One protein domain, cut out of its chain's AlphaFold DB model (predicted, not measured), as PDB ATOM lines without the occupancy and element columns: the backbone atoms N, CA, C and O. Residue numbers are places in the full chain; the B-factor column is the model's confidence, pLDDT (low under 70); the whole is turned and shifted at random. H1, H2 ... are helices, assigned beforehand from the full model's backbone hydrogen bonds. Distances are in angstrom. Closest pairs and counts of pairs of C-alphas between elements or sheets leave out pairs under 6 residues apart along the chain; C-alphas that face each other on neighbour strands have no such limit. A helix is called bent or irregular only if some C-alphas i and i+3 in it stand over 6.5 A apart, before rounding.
ATOM      1  N   SER A 241     -38.458  18.351 -31.682       87.00
ATOM      2  CA  SER A 241     -39.776  17.700 -31.760       87.00
ATOM      3  C   SER A 241     -40.887  18.636 -32.212       87.00
ATOM      4  O   SER A 241     -41.797  18.170 -32.895       87.00
ATOM      5  N   ALA A 242     -40.841  19.934 -31.901       85.56
ATOM      6  CA  ALA A 242     -41.915  20.868 -32.243       85.56
ATOM      7  C   ALA A 242     -42.168  20.976 -33.764       85.56
ATOM      8  O   ALA A 242     -43.338  20.899 -34.160       85.56
ATOM      9  N   PRO A 243     -41.146  21.064 -34.643       85.75
ATOM     10  CA  PRO A 243     -41.347  20.968 -36.090       85.75
ATOM     11  C   PRO A 243     -41.982  19.641 -36.527       85.75
ATOM     12  O   PRO A 243     -42.918  19.643 -37.326       85.75
ATOM     13  N   VAL A 244     -41.528  18.509 -35.973       89.06
ATOM     14  CA  VAL A 244     -42.068  17.177 -36.304       89.06
ATOM     15  C   VAL A 244     -43.533  17.069 -35.882       89.06
ATOM     16  O   VAL A 244     -44.370  16.655 -36.682       89.06
ATOM     17  N   VAL A 245     -43.866  17.497 -34.660       89.31
ATOM     18  CA  VAL A 245     -45.247  17.559 -34.160       89.31
ATOM     19  C   VAL A 245     -46.089  18.468 -35.051       89.31
ATOM     20  O   VAL A 245     -47.174  18.065 -35.448       89.31
ATOM     21  N   SER A 246     -45.581  19.637 -35.443       88.06
ATOM     22  CA  SER A 246     -46.312  20.580 -36.303       88.06
ATOM     23  C   SER A 246     -46.626  19.992 -37.681       88.06
ATOM     24  O   SER A 246     -47.763  20.097 -38.146       88.06
ATOM     25  N   ILE A 247     -45.659  19.319 -38.316       89.31
ATOM     26  CA  ILE A 247     -45.855  18.624 -39.600       89.31
ATOM     27  C   ILE A 247     -46.884  17.498 -39.446       89.31
ATOM     28  O   ILE A 247     -47.812  17.391 -40.250       89.31
ATOM     29  N   VAL A 248     -46.752  16.682 -38.395       91.19
ATOM     30  CA  VAL A 248     -47.684  15.585 -38.098       91.19
ATOM     31  C   VAL A 248     -49.095  16.118 -37.840       91.19
ATOM     32  O   VAL A 248     -50.053  15.558 -38.364       91.19
ATOM     33  N   THR A 249     -49.248  17.214 -37.093       89.94
ATOM     34  CA  THR A 249     -50.543  17.852 -36.821       89.94
ATOM     35  C   THR A 249     -51.163  18.441 -38.086       89.94
ATOM     36  O   THR A 249     -52.347  18.217 -38.334       89.94
ATOM     37  N   ALA A 250     -50.391  19.145 -38.919       90.75
ATOM     38  CA  ALA A 250     -50.888  19.684 -40.185       90.75
ATOM     39  C   ALA A 250     -51.382  18.565 -41.113       90.75
ATOM     40  O   ALA A 250     -52.471  18.649 -41.684       90.75
ATOM     41  N   LEU A 251     -50.620  17.473 -41.204       91.31
ATOM     42  CA  LEU A 251     -51.020  16.308 -41.981       91.31
ATOM     43  C   LEU A 251     -52.233  15.598 -41.374       91.31
ATOM     44  O   LEU A 251     -53.113  15.162 -42.109       91.31
ATOM     45  N   LEU A 252     -52.311  15.504 -40.048       92.69
ATOM     46  CA  LEU A 252     -53.441  14.902 -39.349       92.69
ATOM     47  C   LEU A 252     -54.760  15.601 -39.692       92.69
ATOM     48  O   LEU A 252     -55.770  14.918 -39.852       92.69
ATOM     49  N   VAL A 253     -54.763  16.928 -39.851       92.31
ATOM     50  CA  VAL A 253     -55.954  17.667 -40.299       92.31
ATOM     51  C   VAL A 253     -56.394  17.180 -41.681       92.31
ATOM     52  O   VAL A 253     -57.554  16.808 -41.855       92.31
ATOM     53  N   VAL A 254     -55.462  17.089 -42.635       92.62
ATOM     54  CA  VAL A 254     -55.743  16.592 -43.994       92.62
ATOM     55  C   VAL A 254     -56.242  15.146 -43.959       92.62
ATOM     56  O   VAL A 254     -57.259  14.827 -44.568       92.62
ATOM     57  N   LEU A 255     -55.570  14.269 -43.212       93.50
ATOM     58  CA  LEU A 255     -55.951  12.864 -43.075       93.50
ATOM     59  C   LEU A 255     -57.344  12.718 -42.445       93.50
ATOM     60  O   LEU A 255     -58.162  11.948 -42.937       93.50
ATOM     61  N   THR A 256     -57.661  13.505 -41.417       93.50
ATOM     62  CA  THR A 256     -58.985  13.490 -40.775       93.50
ATOM     63  C   THR A 256     -60.079  13.941 -41.743       93.50
ATOM     64  O   THR A 256     -61.138  13.319 -41.795       93.50
ATOM     65  N   MET A 257     -59.816  14.960 -42.569       92.75
ATOM     66  CA  MET A 257     -60.742  15.366 -43.633       92.75
ATOM     67  C   MET A 257     -60.938  14.255 -44.669       92.75
ATOM     68  O   MET A 257     -62.067  13.995 -45.079       92.75
ATOM     69  N   LEU A 258     -59.861  13.568 -45.065       94.50
ATOM     70  CA  LEU A 258     -59.936  12.446 -46.003       94.50
ATOM     71  C   LEU A 258     -60.706  11.253 -45.433       94.50
ATOM     72  O   LEU A 258     -61.351  10.545 -46.199       94.50
ATOM     73  N   ALA A 259     -60.641  11.010 -44.120       92.81
ATOM     74  CA  ALA A 259     -61.433   9.969 -43.462       92.81
ATOM     75  C   ALA A 259     -62.946  10.244 -43.550       92.81
ATOM     76  O   ALA A 259     -63.742   9.306 -43.576       92.81
ATOM     77  N   GLY A 260     -63.333  11.522 -43.608       90.38
ATOM     78  CA  GLY A 260     -64.722  11.966 -43.579       90.38
ATOM     79  C   GLY A 260     -65.370  11.842 -42.197       90.38
ATOM     80  O   GLY A 260     -64.852  11.189 -41.287       90.38
ATOM     81  N   ASP A 261     -66.543  12.458 -42.042       85.56
ATOM     82  CA  ASP A 261     -67.203  12.654 -40.741       85.56
ATOM     83  C   ASP A 261     -67.498  11.347 -39.985       85.56
ATOM     84  O   ASP A 261     -67.467  11.313 -38.756       85.56
ATOM     85  N   GLY A 262     -67.741  10.248 -40.706       87.88
ATOM     86  CA  GLY A 262     -68.023   8.943 -40.100       87.88
ATOM     87  C   GLY A 262     -66.807   8.282 -39.438       87.88
ATOM     88  O   GLY A 262     -66.967   7.576 -38.444       87.88
ATOM     89  N   LEU A 263     -65.598   8.511 -39.961       91.94
ATOM     90  CA  LEU A 263     -64.364   7.851 -39.507       91.94
ATOM     91  C   LEU A 263     -63.384   8.812 -38.820       91.94
ATOM     92  O   LEU A 263     -62.461   8.356 -38.144       91.94
ATOM     93  N   ALA A 264     -63.599  10.127 -38.911       91.38
ATOM     94  CA  ALA A 264     -62.810  11.137 -38.208       91.38
ATOM     95  C   ALA A 264     -62.659  10.868 -36.690       91.38
ATOM     96  O   ALA A 264     -61.535  10.973 -36.187       91.38
ATOM     97  N   PRO A 265     -63.698  10.430 -35.940       93.19
ATOM     98  CA  PRO A 265     -63.528  10.062 -34.532       93.19
ATOM     99  C   PRO A 265     -62.545   8.903 -34.313       93.19
ATOM    100  O   PRO A 265     -61.806   8.904 -33.330       93.19
ATOM    101  N   ALA A 266     -62.487   7.932 -35.232       92.44
ATOM    102  CA  ALA A 266     -61.553   6.812 -35.142       92.44
ATOM    103  C   ALA A 266     -60.097   7.272 -35.330       92.44
ATOM    104  O   ALA A 266     -59.205   6.811 -34.616       92.44
ATOM    105  N   VAL A 267     -59.867   8.238 -36.229       92.69
ATOM    106  CA  VAL A 267     -58.556   8.885 -36.412       92.69
ATOM    107  C   VAL A 267     -58.129   9.620 -35.137       92.69
ATOM    108  O   VAL A 267     -56.993   9.469 -34.688       92.69
ATOM    109  N   LEU A 268     -59.043  10.354 -34.495       90.94
ATOM    110  CA  LEU A 268     -58.755  11.048 -33.237       90.94
ATOM    111  C   LEU A 268     -58.394  10.069 -32.109       90.94
ATOM    112  O   LEU A 268     -57.408  10.277 -31.403       90.94
ATOM    113  N   VAL A 269     -59.151   8.976 -31.960       92.50
ATOM    114  CA  VAL A 269     -58.861   7.926 -30.966       92.50
ATOM    115  C   VAL A 269     -57.488   7.299 -31.210       92.50
ATOM    116  O   VAL A 269     -56.738   7.070 -30.257       92.50
ATOM    117  N   LEU A 270     -57.121   7.063 -32.472       92.62
ATOM    118  CA  LEU A 270     -55.808   6.538 -32.844       92.62
ATOM    119  C   LEU A 270     -54.677   7.483 -32.407       92.62
ATOM    120  O   LEU A 270     -53.689   7.024 -31.833       92.62
ATOM    121  N   VAL A 271     -54.843   8.794 -32.598       92.25
ATOM    122  CA  VAL A 271     -53.866   9.818 -32.185       92.25
ATOM    123  C   VAL A 271     -53.773   9.947 -30.668       92.25
ATOM    124  O   VAL A 271     -52.668  10.023 -30.129       92.25
ATOM    125  N   VAL A 272     -54.899   9.935 -29.951       92.62
ATOM    126  CA  VAL A 272     -54.906   9.955 -28.477       92.62
ATOM    127  C   VAL A 272     -54.203   8.715 -27.923       92.62
ATOM    128  O   VAL A 272     -53.399   8.816 -26.993       92.62
ATOM    129  N   THR A 273     -54.443   7.552 -28.532       93.50
ATOM    130  CA  THR A 273     -53.775   6.297 -28.161       93.50
ATOM    131  C   THR A 273     -52.272   6.389 -28.415       93.50
ATOM    132  O   THR A 273     -51.484   6.116 -27.513       93.50
ATOM    133  N   ALA A 274     -51.868   6.852 -29.601       91.69
ATOM    134  CA  ALA A 274     -50.466   7.058 -29.957       91.69
ATOM    135  C   ALA A 274     -49.762   8.026 -28.990       91.69
ATOM    136  O   ALA A 274     -48.678   7.724 -28.497       91.69
ATOM    137  N   THR A 275     -50.408   9.144 -28.652       90.31
ATOM    138  CA  THR A 275     -49.897  10.142 -27.695       90.31
ATOM    139  C   THR A 275     -49.744   9.550 -26.293       90.31
ATOM    140  O   THR A 275     -48.736   9.770 -25.624       90.31
ATOM    141  N   SER A 276     -50.704   8.736 -25.852       91.19
ATOM    142  CA  SER A 276     -50.622   8.042 -24.562       91.19
ATOM    143  C   SER A 276     -49.467   7.035 -24.543       91.19
ATOM    144  O   SER A 276     -48.698   6.989 -23.582       91.19
ATOM    145  N   CYS A 277     -49.292   6.269 -25.625       91.44
ATOM    146  CA  CYS A 277     -48.166   5.354 -25.790       91.44
ATOM    147  C   CYS A 277     -46.819   6.092 -25.805       91.44
ATOM    148  O   CYS A 277     -45.881   5.603 -25.178       91.44
ATOM    149  N   PHE A 278     -46.730   7.266 -26.446       88.06
ATOM    150  CA  PHE A 278     -45.542   8.129 -26.389       88.06
ATOM    151  C   PHE A 278     -45.189   8.516 -24.952       88.06
ATOM    152  O   PHE A 278     -44.049   8.334 -24.531       88.06
ATOM    153  N   MET A 279     -46.164   9.006 -24.182       88.56
ATOM    154  CA  MET A 279     -45.934   9.418 -22.792       88.56
ATOM    155  C   MET A 279     -45.458   8.249 -21.927       88.56
ATOM    156  O   MET A 279     -44.491   8.383 -21.179       88.56
ATOM    157  N   VAL A 280     -46.099   7.082 -22.055       90.94
ATOM    158  CA  VAL A 280     -45.698   5.873 -21.319       90.94
ATOM    159  C   VAL A 280     -44.289   5.436 -21.715       90.94
ATOM    160  O   VAL A 280     -43.467   5.161 -20.845       90.94
ATOM    161  N   GLN A 281     -43.982   5.413 -23.013       91.69
ATOM    162  CA  GLN A 281     -42.661   5.045 -23.514       91.69
ATOM    163  C   GLN A 281     -41.566   5.977 -22.993       91.69
ATOM    164  O   GLN A 281     -40.532   5.484 -22.550       91.69
ATOM    165  N   ALA A 282     -41.796   7.288 -23.001       90.44
ATOM    166  CA  ALA A 282     -40.847   8.260 -22.477       90.44
ATOM    167  C   ALA A 282     -40.568   8.054 -20.984       90.44
ATOM    168  O   ALA A 282     -39.409   8.043 -20.570       90.44
ATOM    169  N   VAL A 283     -41.611   7.814 -20.182       90.19
ATOM    170  CA  VAL A 283     -41.460   7.481 -18.757       90.19
ATOM    171  C   VAL A 283     -40.667   6.182 -18.586       90.19
ATOM    172  O   VAL A 283     -39.720   6.140 -17.803       90.19
ATOM    173  N   CYS A 284     -40.992   5.129 -19.343       90.50
ATOM    174  CA  CYS A 284     -40.262   3.862 -19.291       90.50
ATOM    175  C   CYS A 284     -38.787   4.013 -19.692       90.50
ATOM    176  O   CYS A 284     -37.929   3.402 -19.054       90.50
ATOM    177  N   SER A 285     -38.476   4.822 -20.709       91.19
ATOM    178  CA  SER A 285     -37.096   5.124 -21.105       91.19
ATOM    179  C   SER A 285     -36.303   5.690 -19.923       91.19
ATOM    180  O   SER A 285     -35.246   5.159 -19.600       91.19
ATOM    181  N   TRP A 286     -36.852   6.663 -19.190       89.50
ATOM    182  CA  TRP A 286     -36.205   7.209 -17.988       89.50
ATOM    183  C   TRP A 286     -36.099   6.219 -16.826       89.50
ATOM    184  O   TRP A 286     -35.100   6.212 -16.114       89.50
ATOM    185  N   MET A 287     -37.099   5.359 -16.631       87.50
ATOM    186  CA  MET A 287     -37.065   4.355 -15.560       87.50
ATOM    187  C   MET A 287     -36.035   3.242 -15.801       87.50
ATOM    188  O   MET A 287     -35.606   2.595 -14.846       87.50
ATOM    189  N   THR A 288     -35.688   2.976 -17.062       87.12
ATOM    190  CA  THR A 288     -34.835   1.842 -17.454       87.12
ATOM    191  C   THR A 288     -33.418   2.238 -17.855       87.12
ATOM    192  O   THR A 288     -32.518   1.401 -17.750       87.12
ATOM    193  N   ALA A 289     -33.203   3.479 -18.297       89.06
ATOM    194  CA  ALA A 289     -31.891   3.958 -18.708       89.06
ATOM    195  C   ALA A 289     -30.925   4.036 -17.516       89.06
ATOM    196  O   ALA A 289     -31.271   4.525 -16.438       89.06
ATOM    197  N   ASN A 290     -29.699   3.558 -17.727       86.12
ATOM    198  CA  ASN A 290     -28.605   3.667 -16.752       86.12
ATOM    199  C   ASN A 290     -27.545   4.687 -17.187       86.12
ATOM    200  O   ASN A 290     -26.723   5.098 -16.375       86.12
ATOM    201  N   ASP A 291     -27.585   5.101 -18.451       87.12
ATOM    202  CA  ASP A 291     -26.685   6.066 -19.071       87.12
ATOM    203  C   ASP A 291     -27.423   6.803 -20.206       87.12
ATOM    204  O   ASP A 291     -28.549   6.461 -20.583       87.12
ATOM    205  N   ILE A 292     -26.789   7.833 -20.763       84.44
ATOM    206  CA  ILE A 292     -27.345   8.609 -21.878       84.44
ATOM    207  C   ILE A 292     -27.536   7.745 -23.136       84.44
ATOM    208  O   ILE A 292     -28.487   7.953 -23.884       84.44
ATOM    209  N   GLU A 293     -26.674   6.760 -23.386       85.81
ATOM    210  CA  GLU A 293     -26.752   5.948 -24.606       85.81
ATOM    211  C   GLU A 293     -27.998   5.056 -24.611       85.81
ATOM    212  O   GLU A 293     -28.708   4.957 -25.613       85.81
ATOM    213  N   THR A 294     -28.302   4.456 -23.464       88.50
ATOM    214  CA  THR A 294     -29.510   3.661 -23.235       88.50
ATOM    215  C   THR A 294     -30.772   4.518 -23.249       88.50
ATOM    216  O   THR A 294     -31.806   4.041 -23.714       88.50
ATOM    217  N   LEU A 295     -30.696   5.785 -22.823       89.56
ATOM    218  CA  LEU A 295     -31.804   6.738 -22.935       89.56
ATOM    219  C   LEU A 295     -32.112   7.099 -24.396       89.56
ATOM    220  O   LEU A 295     -33.281   7.162 -24.780       89.56
ATOM    221  N   LEU A 296     -31.073   7.323 -25.207       89.00
ATOM    222  CA  LEU A 296     -31.193   7.725 -26.614       89.00
ATOM    223  C   LEU A 296     -31.638   6.592 -27.544       89.00
ATOM    224  O   LEU A 296     -32.091   6.861 -28.656       89.00
ATOM    225  N   LYS A 297     -31.517   5.333 -27.118       89.12
ATOM    226  CA  LYS A 297     -31.866   4.163 -27.926       89.12
ATOM    227  C   LYS A 297     -33.284   3.675 -27.609       89.12
ATOM    228  O   LYS A 297     -33.510   3.122 -26.532       89.12
ATOM    229  N   PRO A 298     -34.250   3.786 -28.543       88.69
ATOM    230  CA  PRO A 298     -35.593   3.275 -28.311       88.69
ATOM    231  C   PRO A 298     -35.627   1.777 -28.028       88.69
ATOM    232  O   PRO A 298     -34.885   0.990 -28.616       88.69
ATOM    233  N   SER A 299     -36.549   1.360 -27.162       90.75
ATOM    234  CA  SER A 299     -36.752  -0.059 -26.884       90.75
ATOM    235  C   SER A 299     -37.462  -0.767 -28.043       90.75
ATOM    236  O   SER A 299     -38.323  -0.201 -28.722       90.75
ATOM    237  N   TRP A 300     -37.177  -2.059 -28.222       91.94
ATOM    238  CA  TRP A 300     -37.931  -2.912 -29.151       91.94
ATOM    239  C   TRP A 300     -39.429  -2.929 -28.846       91.94
ATOM    240  O   TRP A 300     -40.244  -3.021 -29.763       91.94
ATOM    241  N   THR A 301     -39.801  -2.792 -27.573       92.06
ATOM    242  CA  THR A 301     -41.196  -2.683 -27.141       92.06
ATOM    243  C   THR A 301     -41.856  -1.436 -27.720       92.06
ATOM    244  O   THR A 301     -42.927  -1.545 -28.311       92.06
ATOM    245  N   ALA A 302     -41.205  -0.272 -27.624       92.44
ATOM    246  CA  ALA A 302     -41.709   0.979 -28.190       92.44
ATOM    247  C   ALA A 302     -41.947   0.867 -29.702       92.44
ATOM    248  O   ALA A 302     -43.030   1.179 -30.196       92.44
ATOM    249  N   LEU A 303     -40.955   0.340 -30.424       94.88
ATOM    250  CA  LEU A 303     -41.021   0.149 -31.872       94.88
ATOM    251  C   LEU A 303     -42.111  -0.852 -32.274       94.88
ATOM    252  O   LEU A 303     -42.834  -0.628 -33.245       94.88
ATOM    253  N   SER A 304     -42.270  -1.928 -31.501       94.62
ATOM    254  CA  SER A 304     -43.313  -2.934 -31.724       94.62
ATOM    255  C   SER A 304     -44.707  -2.353 -31.510       94.62
ATOM    256  O   SER A 304     -45.590  -2.595 -32.329       94.62
ATOM    257  N   VAL A 305     -44.910  -1.547 -30.462       94.69
ATOM    258  CA  VAL A 305     -46.176  -0.831 -30.233       94.69
ATOM    259  C   VAL A 305     -46.477   0.102 -31.406       94.69
ATOM    260  O   VAL A 305     -47.588   0.074 -31.931       94.69
ATOM    261  N   TRP A 306     -45.484   0.858 -31.883       94.81
ATOM    262  CA  TRP A 306     -45.647   1.765 -33.025       94.81
ATOM    263  C   TRP A 306     -46.017   1.035 -34.318       94.81
ATOM    264  O   TRP A 306     -46.900   1.453 -35.070       94.81
ATOM    265  N   PHE A 307     -45.360  -0.095 -34.571       96.25
ATOM    266  CA  PHE A 307     -45.672  -0.976 -35.691       96.25
ATOM    267  C   PHE A 307     -47.091  -1.547 -35.584       96.25
ATOM    268  O   PHE A 307     -47.854  -1.492 -36.551       96.25
ATOM    269  N   ILE A 308     -47.474  -2.052 -34.410       95.25
ATOM    270  CA  ILE A 308     -48.804  -2.618 -34.164       95.25
ATOM    271  C   ILE A 308     -49.881  -1.556 -34.375       95.25
ATOM    272  O   ILE A 308     -50.854  -1.845 -35.069       95.25
ATOM    273  N   LEU A 309     -49.702  -0.342 -33.842       95.12
ATOM    274  CA  LEU A 309     -50.638   0.771 -34.026       95.12
ATOM    275  C   LEU A 309     -50.757   1.183 -35.497       95.12
ATOM    276  O   LEU A 309     -51.868   1.388 -35.978       95.12
ATOM    277  N   SER A 310     -49.647   1.219 -36.235       95.56
ATOM    278  CA  SER A 310     -49.647   1.475 -37.682       95.56
ATOM    279  C   SER A 310     -50.461   0.433 -38.458       95.56
ATOM    280  O   SER A 310     -51.289   0.777 -39.303       95.56
ATOM    281  N   VAL A 311     -50.295  -0.856 -38.137       94.69
ATOM    282  CA  VAL A 311     -51.044  -1.941 -38.790       94.69
ATOM    283  C   VAL A 311     -52.512  -1.970 -38.364       94.69
ATOM    284  O   VAL A 311     -53.374  -2.186 -39.213       94.69
ATOM    285  N   HIS A 312     -52.814  -1.754 -37.084       94.06
ATOM    286  CA  HIS A 312     -54.192  -1.720 -36.588       94.06
ATOM    287  C   HIS A 312     -54.937  -0.486 -37.085       94.06
ATOM    288  O   HIS A 312     -56.118  -0.585 -37.398       94.06
ATOM    289  N   GLY A 313     -54.246   0.648 -37.221       94.88
ATOM    290  CA  GLY A 313     -54.802   1.899 -37.720       94.88
ATOM    291  C   GLY A 313     -55.463   1.753 -39.089       94.88
ATOM    292  O   GLY A 313     -56.513   2.343 -39.314       94.88
ATOM    293  N   PHE A 314     -54.927   0.897 -39.967       94.94
ATOM    294  CA  PHE A 314     -55.574   0.533 -41.234       94.94
ATOM    295  C   PHE A 314     -57.015   0.033 -41.028       94.94
ATOM    296  O   PHE A 314     -57.950   0.557 -41.624       94.94
ATOM    297  N   TYR A 315     -57.218  -0.920 -40.118       94.44
ATOM    298  CA  TYR A 315     -58.543  -1.479 -39.838       94.44
ATOM    299  C   TYR A 315     -59.417  -0.544 -38.995       94.44
ATOM    300  O   TYR A 315     -60.619  -0.448 -39.229       94.44
ATOM    301  N   VAL A 316     -58.826   0.178 -38.036       92.50
ATOM    302  CA  VAL A 316     -59.531   1.169 -37.198       92.50
ATOM    303  C   VAL A 316     -60.115   2.297 -38.049       92.50
ATOM    304  O   VAL A 316     -61.191   2.802 -37.749       92.50
ATOM    305  N   THR A 317     -59.447   2.650 -39.146       92.81
ATOM    306  CA  THR A 317     -59.929   3.634 -40.128       92.81
ATOM    307  C   THR A 317     -60.875   3.033 -41.174       92.81
ATOM    308  O   THR A 317     -61.134   3.655 -42.195       92.81
ATOM    309  N   GLY A 318     -61.412   1.831 -40.938       92.00
ATOM    310  CA  GLY A 318     -62.446   1.216 -41.775       92.00
ATOM    311  C   GLY A 318     -61.940   0.499 -43.027       92.00
ATOM    312  O   GLY A 318     -62.750  -0.078 -43.749       92.00
ATOM    313  N   HIS A 319     -60.629   0.479 -43.286       94.50
ATOM    314  CA  HIS A 319     -60.092  -0.146 -44.490       94.50
ATOM    315  C   HIS A 319     -60.082  -1.675 -44.405       94.50
ATOM    316  O   HIS A 319     -59.903  -2.277 -43.342       94.50
ATOM    317  N   GLN A 320     -60.225  -2.308 -45.569       94.00
ATOM    318  CA  GLN A 320     -60.114  -3.752 -45.749       94.00
ATOM    319  C   GLN A 320     -59.088  -4.054 -46.854       94.00
ATOM    320  O   GLN A 320     -58.919  -3.255 -47.777       94.00
ATOM    321  N   PRO A 321     -58.384  -5.198 -46.799       90.44
ATOM    322  CA  PRO A 321     -57.333  -5.537 -47.758       90.44
ATOM    323  C   PRO A 321     -57.912  -6.070 -49.085       90.44
ATOM    324  O   PRO A 321     -57.502  -7.122 -49.571       90.44
ATOM    325  N   THR A 322     -58.888  -5.368 -49.673       90.88
ATOM    326  CA  THR A 322     -59.497  -5.718 -50.968       90.88
ATOM    327  C   THR A 322     -59.712  -4.480 -51.840       90.88
ATOM    328  O   THR A 322     -60.114  -3.424 -51.352       90.88
ATOM    329  N   PHE A 323     -59.494  -4.591 -53.154       87.88
ATOM    330  CA  PHE A 323     -59.652  -3.451 -54.071       87.88
ATOM    331  C   PHE A 323     -61.084  -2.902 -54.118       87.88
ATOM    332  O   PHE A 323     -61.284  -1.696 -54.243       87.88
ATOM    333  N   SER A 324     -62.087  -3.771 -53.969       91.06
ATOM    334  CA  SER A 324     -63.502  -3.383 -53.939       91.06
ATOM    335  C   SER A 324     -63.886  -2.554 -52.711       91.06
ATOM    336  O   SER A 324     -64.924  -1.905 -52.727       91.06
ATOM    337  N   SER A 325     -63.067  -2.579 -51.656       91.88
ATOM    338  CA  SER A 325     -63.311  -1.858 -50.402       91.88
ATOM    339  C   SER A 325     -62.562  -0.530 -50.283       91.88
ATOM    340  O   SER A 325     -62.598   0.093 -49.226       91.88
ATOM    341  N   LEU A 326     -61.863  -0.094 -51.336       93.56
ATOM    342  CA  LEU A 326     -61.186   1.201 -51.331       93.56
ATOM    343  C   LEU A 326     -62.204   2.340 -51.189       93.56
ATOM    344  O   LEU A 326     -63.236   2.368 -51.862       93.56
ATOM    345  N   HIS A 327     -61.890   3.308 -50.331       94.00
ATOM    346  CA  HIS A 327     -62.718   4.488 -50.106       94.00
ATOM    347  C   HIS A 327     -62.530   5.514 -51.234       94.00
ATOM    348  O   HIS A 327     -61.889   6.551 -51.076       94.00
ATOM    349  N   TRP A 328     -63.110   5.230 -52.401       92.38
ATOM    350  CA  TRP A 328     -62.995   6.079 -53.594       92.38
ATOM    351  C   TRP A 328     -63.543   7.501 -53.410       92.38
ATOM    352  O   TRP A 328     -63.142   8.402 -54.139       92.38
ATOM    353  N   SER A 329     -64.414   7.731 -52.421       91.25
ATOM    354  CA  SER A 329     -64.904   9.071 -52.068       91.25
ATOM    355  C   SER A 329     -63.780  10.036 -51.676       91.25
ATOM    356  O   SER A 329     -63.907  11.235 -51.920       91.25
ATOM    357  N   ALA A 330     -62.657   9.530 -51.149       93.19
ATOM    358  CA  ALA A 330     -61.492  10.337 -50.792       93.19
ATOM    359  C   ALA A 330     -60.916  11.119 -51.986       93.19
ATOM    360  O   ALA A 330     -60.380  12.209 -51.801       93.19
ATOM    361  N   ALA A 331     -61.084  10.612 -53.214       92.50
ATOM    362  CA  ALA A 331     -60.645  11.274 -54.443       92.50
ATOM    363  C   ALA A 331     -61.295  12.647 -54.686       92.50
ATOM    364  O   ALA A 331     -60.803  13.404 -55.517       92.50
ATOM    365  N   PHE A 332     -62.401  12.956 -54.004       91.19
ATOM    366  CA  PHE A 332     -63.216  14.150 -54.246       91.19
ATOM    367  C   PHE A 332     -63.279  15.093 -53.038       91.19
ATOM    368  O   PHE A 332     -63.950  16.121 -53.086       91.19
ATOM    369  N   VAL A 333     -62.584  14.779 -51.943       89.81
ATOM    370  CA  VAL A 333     -62.609  15.607 -50.730       89.81
ATOM    371  C   VAL A 333     -61.971  16.967 -51.017       89.81
ATOM    372  O   VAL A 333     -60.785  17.052 -51.321       89.81
ATOM    373  N   GLY A 334     -62.771  18.032 -50.909       84.69
ATOM    374  CA  GLY A 334     -62.343  19.412 -51.165       84.69
ATOM    375  C   GLY A 334     -62.430  19.865 -52.628       84.69
ATOM    376  O   GLY A 334     -62.049  20.997 -52.916       84.69
ATOM    377  N   PHE A 335     -62.947  19.033 -53.544       85.75
ATOM    378  CA  PHE A 335     -62.999  19.337 -54.979       85.75
ATOM    379  C   PHE A 335     -64.341  18.944 -55.608       85.75
ATOM    380  O   PHE A 335     -65.008  18.011 -55.173       85.75
ATOM    381  N   THR A 336     -64.731  19.629 -56.685       78.75
ATOM    382  CA  THR A 336     -65.972  19.345 -57.434       78.75
ATOM    383  C   THR A 336     -65.851  18.154 -58.392       78.75
ATOM    384  O   THR A 336     -66.846  17.751 -58.989       78.75
ATOM    385  N   GLY A 337     -64.653  17.576 -58.530       72.38
ATOM    386  CA  GLY A 337     -64.396  16.382 -59.339       72.38
ATOM    387  C   GLY A 337     -63.987  16.635 -60.792       72.38
ATOM    388  O   GLY A 337     -63.723  15.670 -61.505       72.38
ATOM    389  N   ASP A 338     -63.886  17.895 -61.229       78.38
ATOM    390  CA  ASP A 338     -63.301  18.231 -62.531       78.38
ATOM    391  C   ASP A 338     -61.775  18.350 -62.417       78.38
ATOM    392  O   ASP A 338     -61.233  19.358 -61.966       78.38
ATOM    393  N   TRP A 339     -61.083  17.277 -62.797       78.69
ATOM    394  CA  TRP A 339     -59.625  17.166 -62.703       78.69
ATOM    395  C   TRP A 339     -58.902  17.441 -64.030       78.69
ATOM    396  O   TRP A 339     -57.736  17.070 -64.187       78.69
ATOM    397  N   GLY A 340     -59.581  18.041 -65.018       77.12
ATOM    398  CA  GLY A 340     -58.966  18.403 -66.303       77.12
ATOM    399  C   GLY A 340     -58.349  17.215 -67.058       77.12
ATOM    400  O   GLY A 340     -57.389  17.387 -67.806       77.12
ATOM    401  N   GLY A 341     -58.856  15.998 -66.823       79.38
ATOM    402  CA  GLY A 341     -58.363  14.751 -67.422       79.38
ATOM    403  C   GLY A 341     -57.182  14.078 -66.708       79.38
ATOM    404  O   GLY A 341     -56.750  13.014 -67.150       79.38
ATOM    405  N   SER A 342     -56.662  14.639 -65.607       86.44
ATOM    406  CA  SER A 342     -55.574  14.032 -64.826       86.44
ATOM    407  C   SER A 342     -56.091  13.266 -63.609       86.44
ATOM    408  O   SER A 342     -56.741  13.830 -62.735       86.44
ATOM    409  N   ASN A 343     -55.720  11.990 -63.488       89.00
ATOM    410  CA  ASN A 343     -56.054  11.164 -62.319       89.00
ATOM    411  C   ASN A 343     -54.988  11.209 -61.213       89.00
ATOM    412  O   ASN A 343     -55.088  10.467 -60.237       89.00
ATOM    413  N   PHE A 344     -53.966  12.060 -61.344       91.06
ATOM    414  CA  PHE A 344     -52.849  12.106 -60.400       91.06
ATOM    415  C   PHE A 344     -53.295  12.500 -58.983       91.06
ATOM    416  O   PHE A 344     -53.039  11.768 -58.030       91.06
ATOM    417  N   PHE A 345     -54.004  13.625 -58.847       90.19
ATOM    418  CA  PHE A 345     -54.482  14.105 -57.549       90.19
ATOM    419  C   PHE A 345     -55.526  13.167 -56.917       90.19
ATOM    420  O   PHE A 345     -55.322  12.786 -55.764       90.19
ATOM    421  N   PRO A 346     -56.564  12.694 -57.640       92.50
ATOM    422  CA  PRO A 346     -57.468  11.649 -57.150       92.50
ATOM    423  C   PRO A 346     -56.748  10.419 -56.591       92.50
ATOM    424  O   PRO A 346     -57.051   9.968 -55.486       92.50
ATOM    425  N   ALA A 347     -55.767   9.892 -57.332       93.12
ATOM    426  CA  ALA A 347     -55.005   8.720 -56.915       93.12
ATOM    427  C   ALA A 347     -54.168   8.999 -55.658       93.12
ATOM    428  O   ALA A 347     -54.105   8.152 -54.767       93.12
ATOM    429  N   LEU A 348     -53.571  10.192 -55.554       94.12
ATOM    430  CA  LEU A 348     -52.812  10.610 -54.377       94.12
ATOM    431  C   LEU A 348     -53.702  10.685 -53.127       94.12
ATOM    432  O   LEU A 348     -53.321  10.154 -52.086       94.12
ATOM    433  N   LEU A 349     -54.894  11.285 -53.228       94.94
ATOM    434  CA  LEU A 349     -55.831  11.413 -52.103       94.94
ATOM    435  C   LEU A 349     -56.354  10.051 -51.631       94.94
ATOM    436  O   LEU A 349     -56.385   9.786 -50.428       94.94
ATOM    437  N   VAL A 350     -56.700   9.156 -52.563       95.62
ATOM    438  CA  VAL A 350     -57.088   7.772 -52.233       95.62
ATOM    439  C   VAL A 350     -55.921   7.020 -51.594       95.62
ATOM    440  O   VAL A 350     -56.119   6.298 -50.615       95.62
ATOM    441  N   GLY A 351     -54.695   7.219 -52.087       95.94
ATOM    442  CA  GLY A 351     -53.487   6.656 -51.487       95.94
ATOM    443  C   GLY A 351     -53.265   7.147 -50.054       95.94
ATOM    444  O   GLY A 351     -53.038   6.337 -49.157       95.94
ATOM    445  N   PHE A 352     -53.394   8.452 -49.814       95.38
ATOM    446  CA  PHE A 352     -53.249   9.049 -48.483       95.38
ATOM    447  C   PHE A 352     -54.324   8.557 -47.516       95.38
ATOM    448  O   PHE A 352     -54.016   8.280 -46.360       95.38
ATOM    449  N   ASN A 353     -55.564   8.402 -47.984       96.12
ATOM    450  CA  ASN A 353     -56.641   7.819 -47.192       96.12
ATOM    451  C   ASN A 353     -56.344   6.352 -46.831       96.12
ATOM    452  O   ASN A 353     -56.360   5.997 -45.654       96.12
ATOM    453  N   THR A 354     -55.956   5.541 -47.821       96.00
ATOM    454  CA  THR A 354     -55.694   4.099 -47.656       96.00
ATOM    455  C   THR A 354     -54.511   3.817 -46.727       96.00
ATOM    456  O   THR A 354     -54.564   2.901 -45.907       96.00
ATOM    457  N   PHE A 355     -53.435   4.600 -46.846       95.06
ATOM    458  CA  PHE A 355     -52.198   4.432 -46.071       95.06
ATOM    459  C   PHE A 355     -52.064   5.434 -44.921       95.06
ATOM    460  O   PHE A 355     -50.967   5.648 -44.402       95.06
ATOM    461  N   MET A 356     -53.172   6.043 -44.506       94.81
ATOM    462  CA  MET A 356     -53.219   7.092 -43.488       94.81
ATOM    463  C   MET A 356     -52.441   6.739 -42.223       94.81
ATOM    464  O   MET A 356     -51.607   7.521 -41.769       94.81
ATOM    465  N   ALA A 357     -52.698   5.560 -41.654       94.56
ATOM    466  CA  ALA A 357     -52.033   5.130 -40.431       94.56
ATOM    467  C   ALA A 357     -50.524   4.949 -40.659       94.56
ATOM    468  O   ALA A 357     -49.711   5.431 -39.877       94.56
ATOM    469  N   GLN A 358     -50.121   4.315 -41.756       94.75
ATOM    470  CA  GLN A 358     -48.713   4.076 -42.072       94.75
ATOM    471  C   GLN A 358     -47.954   5.387 -42.283       94.75
ATOM    472  O   GLN A 358     -46.842   5.528 -41.779       94.75
ATOM    473  N   ILE A 359     -48.573   6.350 -42.969       94.56
ATOM    474  CA  ILE A 359     -48.028   7.693 -43.163       94.56
ATOM    475  C   ILE A 359     -47.886   8.402 -41.810       94.56
ATOM    476  O   ILE A 359     -46.803   8.888 -41.490       94.56
ATOM    477  N   LEU A 360     -48.947   8.413 -40.995       93.56
ATOM    478  CA  LEU A 360     -48.961   9.070 -39.687       93.56
ATOM    479  C   LEU A 360     -47.870   8.514 -38.758       93.56
ATOM    480  O   LEU A 360     -47.037   9.268 -38.260       93.56
ATOM    481  N   PHE A 361     -47.847   7.193 -38.561       94.38
ATOM    482  CA  PHE A 361     -46.903   6.532 -37.657       94.38
ATOM    483  C   PHE A 361     -45.468   6.508 -38.204       94.38
ATOM    484  O   PHE A 361     -44.524   6.484 -37.416       94.38
ATOM    485  N   GLY A 362     -45.289   6.530 -39.529       93.44
ATOM    486  CA  GLY A 362     -43.978   6.648 -40.166       93.44
ATOM    487  C   GLY A 362     -43.368   8.039 -39.988       93.44
ATOM    488  O   GLY A 362     -42.210   8.151 -39.596       93.44
ATOM    489  N   LEU A 363     -44.153   9.100 -40.205       91.88
ATOM    490  CA  LEU A 363     -43.692  10.483 -40.029       91.88
ATOM    491  C   LEU A 363     -43.489  10.861 -38.562       91.88
ATOM    492  O   LEU A 363     -42.608  11.658 -38.253       91.88
ATOM    493  N   SER A 364     -44.261  10.272 -37.648       93.00
ATOM    494  CA  SER A 364     -44.097  10.496 -36.210       93.00
ATOM    495  C   SER A 364     -42.986   9.642 -35.585       93.00
ATOM    496  O   SER A 364     -42.738   9.762 -34.389       93.00
ATOM    497  N   LEU A 365     -42.327   8.761 -36.345       93.12
ATOM    498  CA  LEU A 365     -41.307   7.843 -35.830       93.12
ATOM    499  C   LEU A 365     -40.131   8.545 -35.113       93.12
ATOM    500  O   LEU A 365     -39.720   8.043 -34.062       93.12
ATOM    501  N   PRO A 366     -39.614   9.707 -35.578       91.81
ATOM    502  CA  PRO A 366     -38.555  10.431 -34.870       91.81
ATOM    503  C   PRO A 366     -38.933  10.819 -33.435       91.81
ATOM    504  O   PRO A 366     -38.069  10.875 -32.561       91.81
ATOM    505  N   LEU A 367     -40.227  11.021 -33.157       91.06
ATOM    506  CA  LEU A 367     -40.698  11.379 -31.820       91.06
ATOM    507  C   LEU A 367     -40.447  10.270 -30.789       91.06
ATOM    508  O   LEU A 367     -40.386  10.576 -29.607       91.06
ATOM    509  N   ILE A 368     -40.234   9.009 -31.192       92.19
ATOM    510  CA  ILE A 368     -39.901   7.927 -30.242       92.19
ATOM    511  C   ILE A 368     -38.540   8.185 -29.575       92.19
ATOM    512  O   ILE A 368     -38.347   7.867 -28.400       92.19
ATOM    513  N   VAL A 369     -37.600   8.773 -30.324       92.12
ATOM    514  CA  VAL A 369     -36.268   9.151 -29.831       92.12
ATOM    515  C   VAL A 369     -36.331  10.484 -29.078       92.12
ATOM    516  O   VAL A 369     -35.697  10.634 -28.038       92.12
ATOM    517  N   LEU A 370     -37.112  11.444 -29.584       90.81
ATOM    518  CA  LEU A 370     -37.160  12.811 -29.051       90.81
ATOM    519  C   LEU A 370     -38.011  12.939 -27.778       90.81
ATOM    520  O   LEU A 370     -37.640  13.666 -26.858       90.81
ATOM    521  N   ALA A 371     -39.129  12.214 -27.685       89.25
ATOM    522  CA  ALA A 371     -40.087  12.353 -26.589       89.25
ATOM    523  C   ALA A 371     -39.481  12.114 -25.193       89.25
ATOM    524  O   ALA A 371     -39.762  12.926 -24.309       89.25
ATOM    525  N   PRO A 372     -38.631  11.090 -24.950       91.31
ATOM    526  CA  PRO A 372     -37.935  10.946 -23.672       91.31
ATOM    527  C   PRO A 372     -37.164  12.207 -23.273       91.31
ATOM    528  O   PRO A 372     -37.267  12.646 -22.129       91.31
ATOM    529  N   LEU A 373     -36.441  12.825 -24.207       90.06
ATOM    530  CA  LEU A 373     -35.617  14.003 -23.936       90.06
ATOM    531  C   LEU A 373     -36.474  15.224 -23.588       90.06
ATOM    532  O   LEU A 373     -36.243  15.860 -22.557       90.06
ATOM    533  N   ALA A 374     -37.511  15.497 -24.382       87.31
ATOM    534  CA  ALA A 374     -38.439  16.597 -24.128       87.31
ATOM    535  C   ALA A 374     -39.179  16.443 -22.788       87.31
ATOM    536  O   ALA A 374     -39.274  17.383 -21.994       87.31
ATOM    537  N   ILE A 375     -39.669  15.233 -22.501       85.94
ATOM    538  CA  ILE A 375     -40.423  14.917 -21.280       85.94
ATOM    539  C   ILE A 375     -39.521  14.945 -20.043       85.94
ATOM    540  O   ILE A 375     -39.969  15.370 -18.981       85.94
ATOM    541  N   GLY A 376     -38.252  14.552 -20.171       85.31
ATOM    542  CA  GLY A 376     -37.279  14.624 -19.080       85.31
ATOM    543  C   GLY A 376     -37.020  16.055 -18.608       85.31
ATOM    544  O   GLY A 376     -36.887  16.289 -17.406       85.31
ATOM    545  N   VAL A 377     -37.010  17.018 -19.533       82.44
ATOM    546  CA  VAL A 377     -36.892  18.445 -19.197       82.44
ATOM    547  C   VAL A 377     -38.212  19.005 -18.671       82.44
ATOM    548  O   VAL A 377     -38.209  19.709 -17.663       82.44
ATOM    549  N   ALA A 378     -39.345  18.664 -19.296       81.25
ATOM    550  CA  ALA A 378     -40.668  19.122 -18.855       81.25
ATOM    551  C   ALA A 378     -41.046  18.599 -17.456       81.25
ATOM    552  O   ALA A 378     -41.716  19.289 -16.686       81.25
ATOM    553  N   PHE A 379     -40.589  17.395 -17.101       83.06
ATOM    554  CA  PHE A 379     -40.842  16.758 -15.811       83.06
ATOM    555  C   PHE A 379     -39.530  16.294 -15.160       83.06
ATOM    556  O   PHE A 379     -39.255  15.092 -15.108       83.06
ATOM    557  N   PRO A 380     -38.753  17.215 -14.553       77.31
ATOM    558  CA  PRO A 380     -37.449  16.919 -13.953       77.31
ATOM    559  C   PRO A 380     -37.445  15.753 -12.962       77.31
ATOM    560  O   PRO A 380     -36.460  15.026 -12.867       77.31
ATOM    561  N   ARG A 381     -38.568  15.541 -12.259       81.31
ATOM    562  CA  ARG A 381     -38.763  14.444 -11.297       81.31
ATOM    563  C   ARG A 381     -38.609  13.053 -11.920       81.31
ATOM    564  O   ARG A 381     -38.290  12.118 -11.193       81.31
ATOM    565  N   LEU A 382     -38.846  12.907 -13.227       78.62
ATOM    566  CA  LEU A 382     -38.704  11.631 -13.935       78.62
ATOM    567  C   LEU A 382     -37.244  11.227 -14.141       78.62
ATOM    568  O   LEU A 382     -36.966  10.035 -14.227       78.62
ATOM    569  N   ARG A 383     -36.318  12.193 -14.195       77.62
ATOM    570  CA  ARG A 383     -34.894  11.925 -14.449       77.62
ATOM    571  C   ARG A 383     -34.246  11.137 -13.311       77.62
ATOM    572  O   ARG A 383     -33.344  10.336 -13.548       77.62
ATOM    573  N   GLY A 384     -34.758  11.328 -12.091       70.69
ATOM    574  CA  GLY A 384     -34.226  10.737 -10.867       70.69
ATOM    575  C   GLY A 384     -32.754  11.098 -10.630       70.69
ATOM    576  O   GLY A 384     -32.086  11.683 -11.471       70.69
ATOM    577  N   ASN A 385     -32.199  10.684  -9.494       66.50
ATOM    578  CA  ASN A 385     -30.825  11.068  -9.141       66.50
ATOM    579  C   ASN A 385     -29.744  10.335  -9.966       66.50
ATOM    580  O   ASN A 385     -28.565  10.624  -9.817       66.50
ATOM    581  N   ARG A 386     -30.114   9.330 -10.776       64.44
ATOM    582  CA  ARG A 386     -29.155   8.461 -11.492       64.44
ATOM    583  C   ARG A 386     -28.584   9.102 -12.754       64.44
ATOM    584  O   ARG A 386     -27.450   8.811 -13.109       64.44
ATOM    585  N   LEU A 387     -29.384   9.926 -13.422       67.56
ATOM    586  CA  LEU A 387     -29.055  10.564 -14.699       67.56
ATOM    587  C   LEU A 387     -29.206  12.087 -14.634       67.56
ATOM    588  O   LEU A 387     -29.144  12.754 -15.662       67.56
ATOM    589  N   GLU A 388     -29.438  12.647 -13.447       67.12
ATOM    590  CA  GLU A 388     -29.520  14.090 -13.254       67.12
ATOM    591  C   GLU A 388     -28.131  14.709 -13.437       67.12
ATOM    592  O   GLU A 388     -27.240  14.555 -12.604       67.12
ATOM    593  N   SER A 389     -27.946  15.384 -14.569       66.94
ATOM    594  CA  SER A 389     -26.736  16.120 -14.913       66.94
ATOM    595  C   SER A 389     -27.109  17.381 -15.690       66.94
ATOM    596  O   SER A 389     -28.225  17.516 -16.201       66.94
ATOM    597  N   GLU A 390     -26.166  18.317 -15.797       64.31
ATOM    598  CA  GLU A 390     -26.312  19.476 -16.682       64.31
ATOM    599  C   GLU A 390     -26.602  19.020 -18.124       64.31
ATOM    600  O   GLU A 390     -27.530  19.526 -18.748       64.31
ATOM    601  N   GLU A 391     -25.930  17.966 -18.606       69.38
ATOM    602  CA  GLU A 391     -26.171  17.391 -19.937       69.38
ATOM    603  C   GLU A 391     -27.629  16.955 -20.149       69.38
ATOM    604  O   GLU A 391     -28.242  17.316 -21.153       69.38
ATOM    605  N   THR A 392     -28.237  16.224 -19.208       74.62
ATOM    606  CA  THR A 392     -29.632  15.765 -19.358       74.62
ATOM    607  C   THR A 392     -30.663  16.875 -19.157       74.62
ATOM    608  O   THR A 392     -31.841  16.694 -19.475       74.62
ATOM    609  N   SER A 393     -30.251  18.041 -18.656       72.62
ATOM    610  CA  SER A 393     -31.098  19.236 -18.588       72.62
ATOM    611  C   SER A 393     -31.237  19.974 -19.918       72.62
ATOM    612  O   SER A 393     -32.195  20.724 -20.086       72.62
ATOM    613  N   ARG A 394     -30.371  19.672 -20.894       73.56
ATOM    614  CA  ARG A 394     -30.405  20.253 -22.249       73.56
ATOM    615  C   ARG A 394     -31.456  19.614 -23.172       73.56
ATOM    616  O   ARG A 394     -31.724  20.144 -24.248       73.56
ATOM    617  N   GLY A 395     -32.098  18.516 -22.761       83.94
ATOM    618  CA  GLY A 395     -33.201  17.896 -23.507       83.94
ATOM    619  C   GLY A 395     -32.784  17.387 -24.885       83.94
ATOM    620  O   GLY A 395     -31.832  16.621 -25.006       83.94
ATOM    621  N   GLU A 396     -33.517  17.778 -25.928       86.19
ATOM    622  CA  GLU A 396     -33.275  17.329 -27.309       86.19
ATOM    623  C   GLU A 396     -31.921  17.769 -27.874       86.19
ATOM    624  O   GLU A 396     -31.384  17.095 -28.752       86.19
ATOM    625  N   PHE A 397     -31.322  18.836 -27.332       78.88
ATOM    626  CA  PHE A 397     -29.988  19.285 -27.737       78.88
ATOM    627  C   PHE A 397     -28.895  18.256 -27.454       78.88
ATOM    628  O   PHE A 397     -27.887  18.255 -28.149       78.88
ATOM    629  N   LEU A 398     -29.135  17.292 -26.560       81.38
ATOM    630  CA  LEU A 398     -28.238  16.156 -26.352       81.38
ATOM    631  C   LEU A 398     -27.931  15.395 -27.658       81.38
ATOM    632  O   LEU A 398     -26.847  14.837 -27.813       81.38
ATOM    633  N   LEU A 399     -28.882  15.369 -28.601       82.19
ATOM    634  CA  LEU A 399     -28.700  14.777 -29.930       82.19
ATOM    635  C   LEU A 399     -27.901  15.686 -30.871       82.19
ATOM    636  O   LEU A 399     -27.157  15.184 -31.711       82.19
ATOM    637  N   VAL A 400     -28.047  17.004 -30.731       78.94
ATOM    638  CA  VAL A 400     -27.308  18.002 -31.519       78.94
ATOM    639  C   VAL A 400     -25.837  18.010 -31.107       78.94
ATOM    640  O   VAL A 400     -24.964  17.930 -31.966       78.94
ATOM    641  N   ASP A 401     -25.570  17.994 -29.799       75.88
ATOM    642  CA  ASP A 401     -24.217  17.937 -29.235       75.88
ATOM    643  C   ASP A 401     -23.509  16.600 -29.542       75.88
ATOM    644  O   ASP A 401     -22.282  16.511 -29.500       75.88
ATOM    645  N   ARG A 402     -24.265  15.528 -29.829       80.94
ATOM    646  CA  ARG A 402     -23.736  14.175 -30.088       80.94
ATOM    647  C   ARG A 402     -24.211  13.632 -31.442       80.94
ATOM    648  O   ARG A 402     -24.952  12.641 -31.480       80.94
ATOM    649  N   PRO A 403     -23.742  14.203 -32.568       78.38
ATOM    650  CA  PRO A 403     -24.255  13.884 -33.901       78.38
ATOM    651  C   PRO A 403     -24.106  12.402 -34.271       78.38
ATOM    652  O   PRO A 403     -24.990  11.837 -34.911       78.38
ATOM    653  N   GLU A 404     -23.037  11.732 -33.835       83.06
ATOM    654  CA  GLU A 404     -22.843  10.298 -34.100       83.06
ATOM    655  C   GLU A 404     -23.873   9.421 -33.374       83.06
ATOM    656  O   GLU A 404     -24.438   8.499 -33.964       83.06
ATOM    657  N   LYS A 405     -24.204   9.755 -32.121       84.06
ATOM    658  CA  LYS A 405     -25.245   9.047 -31.361       84.06
ATOM    659  C   LYS A 405     -26.638   9.346 -31.903       84.06
ATOM    660  O   LYS A 405     -27.479   8.450 -31.938       84.06
ATOM    661  N   ALA A 406     -26.876  10.565 -32.386       84.62
ATOM    662  CA  ALA A 406     -28.122  10.905 -33.059       84.62
ATOM    663  C   ALA A 406     -28.316  10.099 -34.349       84.62
ATOM    664  O   ALA A 406     -29.382   9.513 -34.551       84.62
ATOM    665  N   LYS A 407     -27.276   9.989 -35.188       84.31
ATOM    666  CA  LYS A 407     -27.299   9.141 -36.390       84.31
ATOM    667  C   LYS A 407     -27.571   7.678 -36.037       84.31
ATOM    668  O   LYS A 407     -28.416   7.057 -36.679       84.31
ATOM    669  N   GLU A 408     -26.904   7.142 -35.012       88.56
ATOM    670  CA  GLU A 408     -27.121   5.767 -34.544       88.56
ATOM    671  C   GLU A 408     -28.573   5.548 -34.095       88.56
ATOM    672  O   GLU A 408     -29.220   4.599 -34.542       88.56
ATOM    673  N   ALA A 409     -29.111   6.445 -33.263       89.75
ATOM    674  CA  ALA A 409     -30.480   6.360 -32.763       89.75
ATOM    675  C   ALA A 409     -31.509   6.418 -33.902       89.75
ATOM    676  O   ALA A 409     -32.427   5.594 -33.950       89.75
ATOM    677  N   VAL A 410     -31.341   7.340 -34.854       88.62
ATOM    678  CA  VAL A 410     -32.222   7.471 -36.026       88.62
ATOM    679  C   VAL A 410     -32.141   6.231 -36.914       88.62
ATOM    680  O   VAL A 410     -33.180   5.670 -37.271       88.62
ATOM    681  N   LEU A 411     -30.931   5.761 -37.234       90.12
ATOM    682  CA  LEU A 411     -30.726   4.589 -38.087       90.12
ATOM    683  C   LEU A 411     -31.297   3.323 -37.443       90.12
ATOM    684  O   LEU A 411     -31.993   2.556 -38.109       90.12
ATOM    685  N   PHE A 412     -31.048   3.121 -36.148       92.38
ATOM    686  CA  PHE A 412     -31.604   2.003 -35.394       92.38
ATOM    687  C   PHE A 412     -33.134   2.043 -35.402       92.38
ATOM    688  O   PHE A 412     -33.772   1.033 -35.698       92.38
ATOM    689  N   THR A 413     -33.727   3.204 -35.125       93.56
ATOM    690  CA  THR A 413     -35.184   3.393 -35.074       93.56
ATOM    691  C   THR A 413     -35.830   3.116 -36.431       93.56
ATOM    692  O   THR A 413     -36.727   2.275 -36.528       93.56
ATOM    693  N   ALA A 414     -35.350   3.772 -37.493       92.50
ATOM    694  CA  ALA A 414     -35.880   3.607 -38.844       92.50
ATOM    695  C   ALA A 414     -35.659   2.183 -39.373       92.50
ATOM    696  O   ALA A 414     -36.599   1.546 -39.848       92.50
ATOM    697  N   GLY A 415     -34.441   1.652 -39.230       93.69
ATOM    698  CA  GLY A 415     -34.087   0.308 -39.682       93.69
ATOM    699  C   GLY A 415     -34.915  -0.774 -38.993       93.69
ATOM    700  O   GLY A 415     -35.447  -1.663 -39.655       93.69
ATOM    701  N   SER A 416     -35.103  -0.661 -37.677       94.94
ATOM    702  CA  SER A 416     -35.904  -1.615 -36.902       94.94
ATOM    703  C   SER A 416     -37.392  -1.539 -37.255       94.94
ATOM    704  O   SER A 416     -38.049  -2.571 -37.387       94.94
ATOM    705  N   TYR A 417     -37.929  -0.333 -37.458       95.38
ATOM    706  CA  TYR A 417     -39.319  -0.150 -37.879       95.38
ATOM    707  C   TYR A 417     -39.583  -0.728 -39.278       95.38
ATOM    708  O   TYR A 417     -40.571  -1.438 -39.486       95.38
ATOM    709  N   ILE A 418     -38.671  -0.493 -40.226       94.06
ATOM    710  CA  ILE A 418     -38.731  -1.076 -41.574       94.06
ATOM    711  C   ILE A 418     -38.639  -2.602 -41.499       94.06
ATOM    712  O   ILE A 418     -39.415  -3.289 -42.162       94.06
ATOM    713  N   LEU A 419     -37.749  -3.143 -40.661       95.06
ATOM    714  CA  LEU A 419     -37.592  -4.586 -40.479       95.06
ATOM    715  C   LEU A 419     -38.891  -5.254 -40.003       95.06
ATOM    716  O   LEU A 419     -39.242  -6.320 -40.505       95.06
ATOM    717  N   LEU A 420     -39.637  -4.624 -39.088       95.25
ATOM    718  CA  LEU A 420     -40.935  -5.136 -38.624       95.25
ATOM    719  C   LEU A 420     -41.961  -5.222 -39.768       95.25
ATOM    720  O   LEU A 420     -42.643  -6.241 -39.924       95.25
ATOM    721  N   HIS A 421     -42.039  -4.194 -40.618       92.81
ATOM    722  CA  HIS A 421     -42.905  -4.213 -41.806       92.81
ATOM    723  C   HIS A 421     -42.435  -5.216 -42.867       92.81
ATOM    724  O   HIS A 421     -43.263  -5.911 -43.462       92.81
ATOM    725  N   ALA A 422     -41.123  -5.355 -43.069       91.12
ATOM    726  CA  ALA A 422     -40.546  -6.336 -43.984       91.12
ATOM    727  C   ALA A 422     -40.847  -7.774 -43.531       91.12
ATOM    728  O   ALA A 422     -41.288  -8.594 -44.336       91.12
ATOM    729  N   ALA A 423     -40.703  -8.064 -42.234       91.75
ATOM    730  CA  ALA A 423     -41.030  -9.365 -41.653       91.75
ATOM    731  C   ALA A 423     -42.514  -9.722 -41.841       91.75
ATOM    732  O   ALA A 423     -42.839 -10.861 -42.189       91.75
ATOM    733  N   LYS A 424     -43.420  -8.746 -41.683       90.56
ATOM    734  CA  LYS A 424     -44.850  -8.916 -41.988       90.56
ATOM    735  C   LYS A 424     -45.076  -9.278 -43.459       90.56
ATOM    736  O   LYS A 424     -45.816 -10.218 -43.738       90.56
ATOM    737  N   CYS A 425     -44.446  -8.557 -44.389       87.25
ATOM    738  CA  CYS A 425     -44.591  -8.820 -45.826       87.25
ATOM    739  C   CYS A 425     -44.064 -10.208 -46.206       87.25
ATOM    740  O   CYS A 425     -44.748 -10.959 -46.895       87.25
ATOM    741  N   TYR A 426     -42.885 -10.575 -45.700       87.69
ATOM    742  CA  TYR A 426     -42.289 -11.887 -45.940       87.69
ATOM    743  C   TYR A 426     -43.180 -13.025 -45.426       87.69
ATOM    744  O   TYR A 426     -43.441 -13.981 -46.152       87.69
ATOM    745  N   LYS A 427     -43.710 -12.900 -44.201       86.38
ATOM    746  CA  LYS A 427     -44.634 -13.890 -43.634       86.38
ATOM    747  C   LYS A 427     -45.890 -14.059 -44.491       86.38
ATOM    748  O   LYS A 427     -46.305 -15.190 -44.715       86.38
ATOM    749  N   ASN A 428     -46.472 -12.960 -44.971       81.81
ATOM    750  CA  ASN A 428     -47.672 -13.013 -45.806       81.81
ATOM    751  C   ASN A 428     -47.419 -13.742 -47.137       81.81
ATOM    752  O   ASN A 428     -48.266 -14.531 -47.550       81.81
ATOM    753  N   ASN A 429     -46.247 -13.547 -47.751       74.56
ATOM    754  CA  ASN A 429     -45.855 -14.233 -48.989       74.56
ATOM    755  C   ASN A 429     -45.573 -15.732 -48.803       74.56
ATOM    756  O   ASN A 429     -45.645 -16.485 -49.763       74.56
ATOM    757  N   LEU A 430     -45.227 -16.180 -47.590       73.25
ATOM    758  CA  LEU A 430     -45.088 -17.610 -47.284       73.25
ATOM    759  C   LEU A 430     -46.436 -18.304 -47.043       73.25
ATOM    760  O   LEU A 430     -46.504 -19.530 -47.070       73.25
ATOM    761  N   SER A 431     -47.484 -17.535 -46.736       64.69
ATOM    762  CA  SER A 431     -48.838 -18.041 -46.473       64.69
ATOM    763  C   SER A 431     -49.783 -17.981 -47.679       64.69
ATOM    764  O   SER A 431     -50.904 -18.476 -47.579       64.69
ATOM    765  N   SER A 432     -49.345 -17.355 -48.775       52.62
ATOM    766  CA  SER A 432     -50.001 -17.322 -50.092       52.62
ATOM    767  C   SER A 432     -49.414 -18.383 -51.005       52.62
ATOM    768  O   SER A 432     -50.199 -19.021 -51.740       52.62
TER     769      SER A 432
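AT A GLANCE: This is residues 241 to 432 of the 432 residues of the protein "GPI ethanolamine phosphate transferase 3" of Penaeus vannamei (UniProt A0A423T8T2). Look first for a four-helix bundle, drawn out along the longest axis: H1, H2 and H4 run roughly side by side with the shorter H7, which lies nearest the middle of the whole. H8 crosses one end of this bundle, with the small H3, H9, H10 and H11 at that end; H5 and H6 form a small head at the other end, and the long H12 crosses H4, while residues 425 to 432, of which 425 to 431 belong to H12, stick out. The printed part has 192 residues with twelve named helices, H1 to H12 in order along the chain, and no named strand, which is the class all helix. It is only just compact, close to loose, with a radius of gyration of the C-alphas of 19.2 A, and it is elongated, spanning 61 by 40 by 28 A.

IN THESE COORDINATES: Find C-alpha 241 at (-39.776, 17.700, -31.760); from there H1 runs through residues 241 to 259, 25.8 A long. H2, residues 264 to 288, returns over 36.1 A to C-alpha 288 at (-34.835, 1.842, -17.454). The short H3 holds residues 292 to 296, and H4, residues 300 to 316, is 23.4 A long. Next come H5 at residues 328 to 332, H6 at residues 344 to 354, 15.3 A long, and H7 at residues 356 to 363, 10.7 A long. H8, residues 367 to 378, is 15.1 A long and only just irregular: its C-alphas 369 and 372 are 6.6 A apart. Then look for three helices of four residues each: H9 at residues 384 to 387, H10 at residues 390 to 393 and H11 at residues 397 to 400. H12, residues 403 to 431, is the longest, 42.2 A, and ends at C-alpha 431 at (-48.838, -18.041, -46.473).

HOW THE PARTS SIT: Begin with the helical hairpin of H1 and H2, which touch at a shallow tilt of 26 degrees, opposite ways; the closest C-alphas, of Thr 256 and Ala 264, are 5.2 A apart. H4 touches H2 at a shallow tilt of 6 degrees, opposite ways, closest at the C-alphas of Gln 281 and Ala 302, 6.3 A apart. H7 touches H4 at 25 degrees, a shallow tilt, opposite ways, with the C-alphas of Gly 313 and Ala 357 closest at 5.0 A. H7 also touches H1 at a shallow tilt of 9 degrees, opposite ways, with the C-alphas of Leu 255 and Met 356 closest at 6.4 A, while H1 and H4 are apart. At one end, H6 touches H1 about perpendicular, at 79 degrees, closest at the C-alphas of Leu 258 and Asn 353, 5.8 A apart. H5 touches H6, with the C-alphas of Ala 331 and Pro 346 closest at 4.2 A. At the other end, residues 278 to 286 of H2 touch H8 at a steep tilt of 66 degrees, the same way; the closest C-alphas, of Ala 282 and Pro 372, are 4.1 A apart. H10 touches H8, with the C-alphas of Val 377 and Ser 393 closest at 5.9 A, and H9 is near H2. H12 touches H4 at a steep tilt of 51 degrees, the same way, closest at the C-alphas of Leu 303 and Tyr 417, 6.3 A apart. H12 also touches H3, with the C-alphas of Leu 296 and Ala 409 closest at 6.3 A, and it and H11 only just touch, only at the corner, with 3 pairs of C-alphas within 8 A. In H2, H3, H6, H7 and H12 every O i to N i+4 pair is within hydrogen-bond range; the counts are 14 of 15 in H1, 11 of 13 in H4, 6 of 8 in H8 and 0 of 1 in H5, where 2 of 2 O i to N i+3 pairs are within range, and H9, H10 and H11 are too short for an O i to N i+4 pair.

THE WHOLE: The two C-alphas farthest apart, of Gly 341 and Asn 385, are 64.6 A apart. The printed part has no cut and ends at residue 432, the chain's last. The links H4 to H5 and H5 to H6 are long, 11 residues each; the others are tight. The mean pLDDT of the printed part is 88.1, and it is under 70 at residues 385 to 391 and 431 to 432.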